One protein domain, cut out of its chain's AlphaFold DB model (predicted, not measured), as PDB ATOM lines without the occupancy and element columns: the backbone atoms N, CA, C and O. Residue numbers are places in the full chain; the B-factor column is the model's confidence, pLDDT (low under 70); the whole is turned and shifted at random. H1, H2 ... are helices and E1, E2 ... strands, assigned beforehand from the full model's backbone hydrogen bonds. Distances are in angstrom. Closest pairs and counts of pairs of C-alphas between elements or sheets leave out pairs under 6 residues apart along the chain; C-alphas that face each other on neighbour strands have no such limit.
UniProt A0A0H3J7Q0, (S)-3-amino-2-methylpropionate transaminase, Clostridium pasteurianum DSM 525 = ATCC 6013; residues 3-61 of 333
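Overview. This is residues 3 to 61 of the 333 residues of the protein "(S)-3-amino-2-methylpropionate transaminase" of Clostridium pasteurianum DSM 525 = ATCC 6013 (UniProt A0A0H3J7Q0). A small three-stranded antiparallel sheet, order E1 E2 E3, forms one end of an elongated body, and a single helix, H1, reaches away to the other end. The link after H1 folds back to the sheet, and residues 28 to 34 stick out. The printed part has 59 residues, under half in named elements, in the order H1 E1 E2 E3; the class is mixed. It is only just compact, close to loose, with a radius of gyration of the C-alphas of 12.1 A and spans of 36 by 23 by 15 A.

Arrangement. E1, residues 42 to 46, E2, residues 49 to 52, and E3, residues 57 to 59, form a meander, each strand the antiparallel neighbour of the one before. Hairpin E1 and E2 has N 43 and O 51 at 2.8 A; hairpin E2 and E3 has N 50 and O 58 at 2.9 A. H1, residues 17 to 29, is only just not on the sheet, with 4 pairs of C-alphas within 10 A. Its closest C-alphas to E2 are those of Ala 19 and Asp 52, 7.6 A; H1 and E3 are apart. In H1 every O i to N i+4 pair is within hydrogen-bond range.

Along the chain. H1 spans 18.9 A from C-alpha 17 at (118.263, 158.306, 112.489); E1 spans 11.0 A, E2 9.9 A and E3 7.0 A, to C-alpha 59 at (123.607, 145.828, 127.746).

Size, cuts and confidence. The C-alphas farthest apart, of Thr 4 and Pro 31, are 36.3 A apart. H1 to E1 is a long link. The printed part has no cut, and no printed residue is under 70 in pLDDT.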
ATOM      1  N   ARG A   3     116.465 139.226 126.062       90.75
ATOM      2  CA  ARG A   3     117.288 138.819 127.220       90.75
ATOM      3  C   ARG A   3     118.437 137.851 126.911       90.75
ATOM      4  O   ARG A   3     119.375 137.762 127.688       90.75
ATOM      5  N   THR A   4     118.354 137.081 125.822       93.06
ATOM      6  CA  THR A   4     119.391 136.103 125.438       93.06
ATOM      7  C   THR A   4     120.264 136.592 124.282       93.06
ATOM      8  O   THR A   4     121.058 135.820 123.751       93.06
ATOM      9  N   GLU A   5     120.067 137.826 123.821       94.88
ATOM     10  CA  GLU A   5     120.857 138.400 122.735       94.88
ATOM     11  C   GLU A   5     122.153 139.037 123.244       94.88
ATOM     12  O   GLU A   5     122.283 139.387 124.415       94.88
ATOM     13  N   LEU A   6     123.120 139.199 122.340       96.38
ATOM     14  CA  LEU A   6     124.344 139.950 122.608       96.38
ATOM     15  C   LEU A   6     124.167 141.421 122.201       96.38
ATOM     16  O   LEU A   6     123.418 141.705 121.259       96.38
ATOM     17  N   PRO A   7     124.883 142.360 122.849       96.94
ATOM     18  CA  PRO A   7     124.928 143.749 122.409       96.94
ATOM     19  C   PRO A   7     125.343 143.855 120.943       96.94
ATOM     20  O   PRO A   7     126.281 143.190 120.498       96.94
ATOM     21  N   ARG A   8     124.642 144.701 120.188       97.38
ATOM     22  CA  ARG A   8     124.830 144.832 118.745       97.38
ATOM     23  C   ARG A   8     124.447 146.227 118.278       97.38
ATOM     24  O   ARG A   8     123.297 146.627 118.408       97.38
ATOM     25  N   ILE A   9     125.394 146.924 117.659       98.00
ATOM     26  CA  ILE A   9     125.133 148.179 116.951       98.00
ATOM     27  C   ILE A   9     125.015 147.861 115.463       98.00
ATOM     28  O   ILE A   9     125.928 147.279 114.879       98.00
ATOM     29  N   ILE A  10     123.864 148.179 114.876       97.69
ATOM     30  CA  ILE A  10     123.567 147.960 113.454       97.69
ATOM     31  C   ILE A  10     123.489 149.265 112.662       97.69
ATOM     32  O   ILE A  10     123.481 149.228 111.434       97.69
ATOM     33  N   THR A  11     123.419 150.404 113.347       97.62
ATOM     34  CA  THR A  11     123.444 151.728 112.731       97.62
ATOM     35  C   THR A  11     124.873 152.218 112.509       97.62
ATOM     36  O   THR A  11     125.791 151.861 113.245       97.62
ATOM     37  N   GLU A  12     125.067 153.085 111.511       96.62
ATOM     38  CA  GLU A  12     126.368 153.722 111.247       96.62
ATOM     39  C   GLU A  12     126.802 154.664 112.383       96.62
ATOM     40  O   GLU A  12     127.990 154.816 112.659       96.62
ATOM     41  N   THR A  13     125.832 155.282 113.063       96.00
ATOM     42  CA  THR A  13     126.043 156.185 114.199       96.00
ATOM     43  C   THR A  13     125.153 155.806 115.374       96.00
ATOM     44  O   THR A  13     124.078 155.234 115.196       96.00
ATOM     45  N   VAL A  14     125.572 156.176 116.585       95.31
ATOM     46  CA  VAL A  14     124.726 156.168 117.787       95.31
ATOM     47  C   VAL A  14     124.648 157.617 118.289       95.31
ATOM     48  O   VAL A  14     125.687 158.167 118.659       95.31
ATOM     49  N   PRO A  15     123.469 158.269 118.273       96.81
ATOM     50  CA  PRO A  15     122.148 157.718 117.954       96.81
ATOM     51  C   PRO A  15     121.962 157.407 116.458       96.81
ATOM     52  O   PRO A  15     122.607 158.014 115.601       96.81
ATOM     53  N   GLY A  16     121.060 156.472 116.150       97.75
ATOM     54  CA  GLY A  16     120.577 156.238 114.789       97.75
ATOM     55  C   GLY A  16     119.577 157.313 114.328       97.75
ATOM     56  O   GLY A  16     119.229 158.217 115.098       97.75
ATOM     57  N   PRO A  17     119.108 157.263 113.067       97.81
ATOM     58  CA  PRO A  17     118.263 158.306 112.489       97.81
ATOM     59  C   PRO A  17     116.925 158.493 113.218       97.81
ATOM     60  O   PRO A  17     116.475 159.631 113.358       97.81
ATOM     61  N   LYS A  18     116.288 157.425 113.724       98.25
ATOM     62  CA  LYS A  18     115.021 157.541 114.465       98.25
ATOM     63  C   LYS A  18     115.252 158.088 115.869       98.25
ATOM     64  O   LYS A  18     114.535 158.998 116.288       98.25
ATOM     65  N   ALA A  19     116.271 157.597 116.576       98.06
ATOM     66  CA  ALA A  19     116.645 158.119 117.885       98.06
ATOM     67  C   ALA A  19     117.025 159.608 117.805       98.06
ATOM     68  O   ALA A  19     116.642 160.390 118.676       98.06
ATOM     69  N   HIS A  20     117.697 160.030 116.727       97.25
ATOM     70  CA  HIS A  20     118.044 161.431 116.478       97.25
ATOM     71  C   HIS A  20     116.827 162.366 116.471       97.25
ATOM     72  O   HIS A  20     116.897 163.457 117.043       97.25
ATOM     73  N   VAL A  21     115.713 161.951 115.855       98.00
ATOM     74  CA  VAL A  21     114.477 162.751 115.804       98.00
ATOM     75  C   VAL A  21     113.917 162.968 117.208       98.00
ATOM     76  O   VAL A  21     113.681 164.112 117.597       98.00
ATOM     77  N   VAL A  22     113.793 161.899 117.998       97.81
ATOM     78  CA  VAL A  22     113.241 161.963 119.362       97.81
ATOM     79  C   VAL A  22     114.154 162.754 120.304       97.81
ATOM     80  O   VAL A  22     113.679 163.551 121.110       97.81
ATOM     81  N   ILE A  23     115.477 162.595 120.195       96.06
ATOM     82  CA  ILE A  23     116.443 163.354 121.010       96.06
ATOM     83  C   ILE A  23     116.383 164.852 120.684       96.06
ATOM     84  O   ILE A  23     116.479 165.684 121.590       96.06
ATOM     85  N   ARG A  24     116.190 165.212 119.410       95.94
ATOM     86  CA  ARG A  24     115.966 166.605 119.009       95.94
ATOM     87  C   ARG A  24     114.663 167.141 119.601       95.94
ATOM     88  O   ARG A  24     114.687 168.198 120.214       95.94
ATOM     89  N   GLU A  25     113.556 166.413 119.481       97.12
ATOM     90  CA  GLU A  25     112.275 166.827 120.072       97.12
ATOM     91  C   GLU A  25     112.360 166.970 121.593       97.12
ATOM     92  O   GLU A  25     111.841 167.936 122.149       97.12
ATOM     93  N   ARG A  26     113.086 166.080 122.278       95.75
ATOM     94  CA  ARG A  26     113.381 166.227 123.708       95.75
ATOM     95  C   ARG A  26     114.020 167.581 124.017       95.75
ATOM     96  O   ARG A  26     113.635 168.200 125.002       95.75
ATOM     97  N   LYS A  27     114.993 168.025 123.218       94.00
ATOM     98  CA  LYS A  27     115.691 169.301 123.436       94.00
ATOM     99  C   LYS A  27     114.750 170.506 123.320       94.00
ATOM    100  O   LYS A  27     114.931 171.472 124.051       94.00
ATOM    101  N   GLU A  28     113.751 170.426 122.446       96.75
ATOM    102  CA  GLU A  28     112.759 171.492 122.258       96.75
ATOM    103  C   GLU A  28     111.666 171.489 123.342       96.75
ATOM    104  O   GLU A  28     111.103 172.536 123.649       96.75
ATOM    105  N   ASN A  29     111.361 170.328 123.936       97.50
ATOM    106  CA  ASN A  29     110.177 170.155 124.790       97.50
ATOM    107  C   ASN A  29     110.477 169.907 126.279       97.50
ATOM    108  O   ASN A  29     109.559 169.951 127.097       97.50
ATOM    109  N   ILE A  30     111.725 169.612 126.662       97.06
ATOM    110  CA  ILE A  30     112.090 169.255 128.043       97.06
ATOM    111  C   ILE A  30     113.133 170.238 128.587       97.06
ATOM    112  O   ILE A  30     114.125 170.506 127.907       97.06
ATOM    113  N   PRO A  31     112.973 170.748 129.827       94.62
ATOM    114  CA  PRO A  31     113.952 171.649 130.423       94.62
ATOM    115  C   PRO A  31     115.365 171.062 130.419       94.62
ATOM    116  O   PRO A  31     115.584 169.937 130.868       94.62
ATOM    117  N   ASN A  32     116.348 171.874 130.021       91.62
ATOM    118  CA  ASN A  32     117.763 171.481 129.967       91.62
ATOM    119  C   ASN A  32     118.333 171.020 131.323       91.62
ATOM    120  O   ASN A  32     119.335 170.307 131.361       91.62
ATOM    121  N   ALA A  33     117.690 171.400 132.432       91.25
ATOM    122  CA  ALA A  33     118.030 170.926 133.773       91.25
ATOM    123  C   ALA A  33     117.860 169.398 133.926       91.25
ATOM    124  O   ALA A  33     118.542 168.782 134.743       91.25
ATOM    125  N   ILE A  34     116.997 168.768 133.119       92.06
ATOM    126  CA  ILE A  34     116.799 167.316 133.088       92.06
ATOM    127  C   ILE A  34     117.716 166.729 132.008       92.06
ATOM    128  O   ILE A  34     117.316 166.481 130.867       92.06
ATOM    129  N   LYS A  35     118.984 166.515 132.361       88.75
ATOM    130  CA  LYS A  35     119.985 165.979 131.432       88.75
ATOM    131  C   LYS A  35     119.715 164.503 131.110       88.75
ATOM    132  O   LYS A  35     119.451 163.711 132.006       88.75
ATOM    133  N   CYS A  36     119.852 164.129 129.837       89.00
ATOM    134  CA  CYS A  36     119.992 162.736 129.412       89.00
ATOM    135  C   CYS A  36     121.450 162.511 128.988       89.00
ATOM    136  O   CYS A  36     121.981 163.303 128.210       89.00
ATOM    137  N   LEU A  37     122.114 161.496 129.544       88.62
ATOM    138  CA  LEU A  37     123.542 161.252 129.298       88.62
ATOM    139  C   LEU A  37     123.796 160.396 128.057       88.62
ATOM    140  O   LEU A  37     124.794 160.606 127.375       88.62
ATOM    141  N   TYR A  38     122.898 159.457 127.768       91.25
ATOM    142  CA  TYR A  38     123.073 158.481 126.701       91.25
ATOM    143  C   TYR A  38     122.150 158.824 125.529       91.25
ATOM    144  O   TYR A  38     120.956 159.044 125.745       91.25
ATOM    145  N   PRO A  39     122.660 158.863 124.288       92.81
ATOM    146  CA  PRO A  39     121.848 159.136 123.111       92.81
ATOM    147  C   PRO A  39     121.111 157.866 122.652       92.81
ATOM    148  O   PRO A  39     121.275 157.413 121.525       92.81
ATOM    149  N   VAL A  40     120.324 157.269 123.546       95.50
ATOM    150  CA  VAL A  40     119.569 156.034 123.308       95.50
ATOM    151  C   VAL A  40     118.092 156.318 123.538       95.50
ATOM    152  O   VAL A  40     117.718 156.929 124.538       95.50
ATOM    153  N   VAL A  41     117.248 155.873 122.610       97.56
ATOM    154  CA  VAL A  41     115.790 155.989 122.715       97.56
ATOM    155  C   VAL A  41     115.222 154.583 122.751       97.56
ATOM    156  O   VAL A  41     115.219 153.887 121.740       97.56
ATOM    157  N   ILE A  42     114.795 154.156 123.936       96.94
ATOM    158  CA  ILE A  42     114.326 152.793 124.179       96.94
ATOM    159  C   ILE A  42     113.046 152.496 123.390       96.94
ATOM    160  O   ILE A  42     112.086 153.267 123.422       96.94
ATOM    161  N   LYS A  43     113.030 151.358 122.697       97.88
ATOM    162  CA  LYS A  43     111.837 150.770 122.076       97.88
ATOM    163  C   LYS A  43     111.250 149.677 122.961       97.88
ATOM    164  O   LYS A  43     110.038 149.621 123.140       97.88
ATOM    165  N   ARG A  44     112.105 148.817 123.519       96.62
ATOM    166  CA  ARG A  44     111.745 147.841 124.555       96.62
ATOM    167  C   ARG A  44     112.967 147.455 125.384       96.62
ATOM    168  O   ARG A  44     114.093 147.568 124.912       96.62
ATOM    169  N   GLY A  45     112.724 146.963 126.593       95.50
ATOM    170  CA  GLY A  45     113.744 146.360 127.444       95.50
ATOM    171  C   GLY A  45     113.275 145.014 127.991       95.50
ATOM    172  O   GLY A  45     112.086 144.835 128.269       95.50
ATOM    173  N   GLU A  46     114.203 144.074 128.134       94.88
ATOM    174  CA  GLU A  46     113.971 142.741 128.692       94.88
ATOM    175  C   GLU A  46     115.202 142.336 129.509       94.88
ATOM    176  O   GLU A  46     116.314 142.355 128.982       94.88
ATOM    177  N   ASP A  47     115.008 141.973 130.779       92.56
ATOM    178  CA  ASP A  47     116.110 141.695 131.714       92.56
ATOM    179  C   ASP A  47     117.111 142.874 131.762       92.56
ATOM    180  O   ASP A  47     116.683 144.002 132.015       92.56
ATOM    181  N   ALA A  48     118.393 142.649 131.462       94.56
ATOM    182  CA  ALA A  48     119.433 143.674 131.369       94.56
ATOM    183  C   ALA A  48     119.657 144.226 129.945       94.56
ATOM    184  O   ALA A  48     120.643 144.917 129.705       94.56
ATOM    185  N   MET A  49     118.795 143.916 128.973       96.69
ATOM    186  CA  MET A  49     118.986 144.314 127.575       96.69
ATOM    187  C   MET A  49     117.993 145.393 127.140       96.69
ATOM    188  O   MET A  49     116.795 145.309 127.416       96.69
ATOM    189  N   ILE A  50     118.493 146.381 126.400       97.44
ATOM    190  CA  ILE A  50     117.720 147.457 125.771       97.44
ATOM    191  C   ILE A  50     117.786 147.284 124.253       97.44
ATOM    192  O   ILE A  50     118.878 147.220 123.696       97.44
ATOM    193  N   GLU A  51     116.636 147.282 123.580       98.00
ATOM    194  CA  GLU A  51     116.527 147.526 122.137       98.00
ATOM    195  C   GLU A  51     116.087 148.979 121.926       98.00
ATOM    196  O   GLU A  51     115.049 149.402 122.452       98.00
ATOM    197  N   ASP A  52     116.865 149.752 121.168       98.25
ATOM    198  CA  ASP A  52     116.497 151.118 120.790       98.25
ATOM    199  C   ASP A  52     115.545 151.159 119.576       98.25
ATOM    200  O   ASP A  52     115.244 150.154 118.930       98.25
ATOM    201  N   VAL A  53     115.026 152.343 119.257       98.56
ATOM    202  CA  VAL A  53     114.099 152.551 118.126       98.56
ATOM    203  C   VAL A  53     114.709 152.293 116.744       98.56
ATOM    204  O   VAL A  53     113.961 152.096 115.777       98.56
ATOM    205  N   ASP A  54     116.037 152.276 116.641       98.56
ATOM    206  CA  ASP A  54     116.785 151.988 115.420       98.56
ATOM    207  C   ASP A  54     117.187 150.504 115.304       98.56
ATOM    208  O   ASP A  54     117.666 150.085 114.251       98.56
ATOM    209  N   GLY A  55     116.909 149.690 116.329       98.06
ATOM    210  CA  GLY A  55     117.202 148.255 116.370       98.06
ATOM    211  C   GLY A  55     118.591 147.912 116.912       98.06
ATOM    212  O   GLY A  55     119.039 146.777 116.752       98.06
ATOM    213  N   ASN A  56     119.287 148.864 117.539       98.25
ATOM    214  CA  ASN A  56     120.522 148.586 118.263       98.25
ATOM    215  C   ASN A  56     120.213 147.949 119.619       98.25
ATOM    216  O   ASN A  56     119.269 148.347 120.306       98.25
ATOM    217  N   HIS A  57     121.043 146.992 120.027       97.88
ATOM    218  CA  HIS A  57     120.939 146.287 121.298       97.88
ATOM    219  C   HIS A  57     122.072 146.706 122.240       97.88
ATOM    220  O   HIS A  57     123.250 146.608 121.887       97.88
ATOM    221  N   PHE A  58     121.717 147.124 123.453       97.25
ATOM    222  CA  PHE A  58     122.645 147.564 124.492       97.25
ATOM    223  C   PHE A  58     122.486 146.707 125.747       97.25
ATOM    224  O   PHE A  58     121.362 146.405 126.145       97.25
ATOM    225  N   LEU A  59     123.606 146.370 126.388       96.50
ATOM    226  CA  LEU A  59     123.607 145.828 127.746       96.50
ATOM    227  C   LEU A  59     123.523 146.988 128.748       96.50
ATOM    228  O   LEU A  59     124.357 147.896 128.713       96.50
ATOM    229  N   ASP A  60     122.529 146.954 129.628       95.38
ATOM    230  CA  ASP A  60     122.284 147.969 130.646       95.38
ATOM    231  C   ASP A  60     123.104 147.700 131.915       95.38
ATOM    232  O   ASP A  60     122.788 146.826 132.720       95.38
ATOM    233  N   TRP A  61     124.147 148.505 132.117       93.44
ATOM    234  CA  TRP A  61     124.951 148.523 133.345       93.44
ATOM    235  C   TRP A  61     124.457 149.544 134.381       93.44
ATOM    236  O   TRP A  61     125.066 149.706 135.437       93.44
TER     237      TRP A  61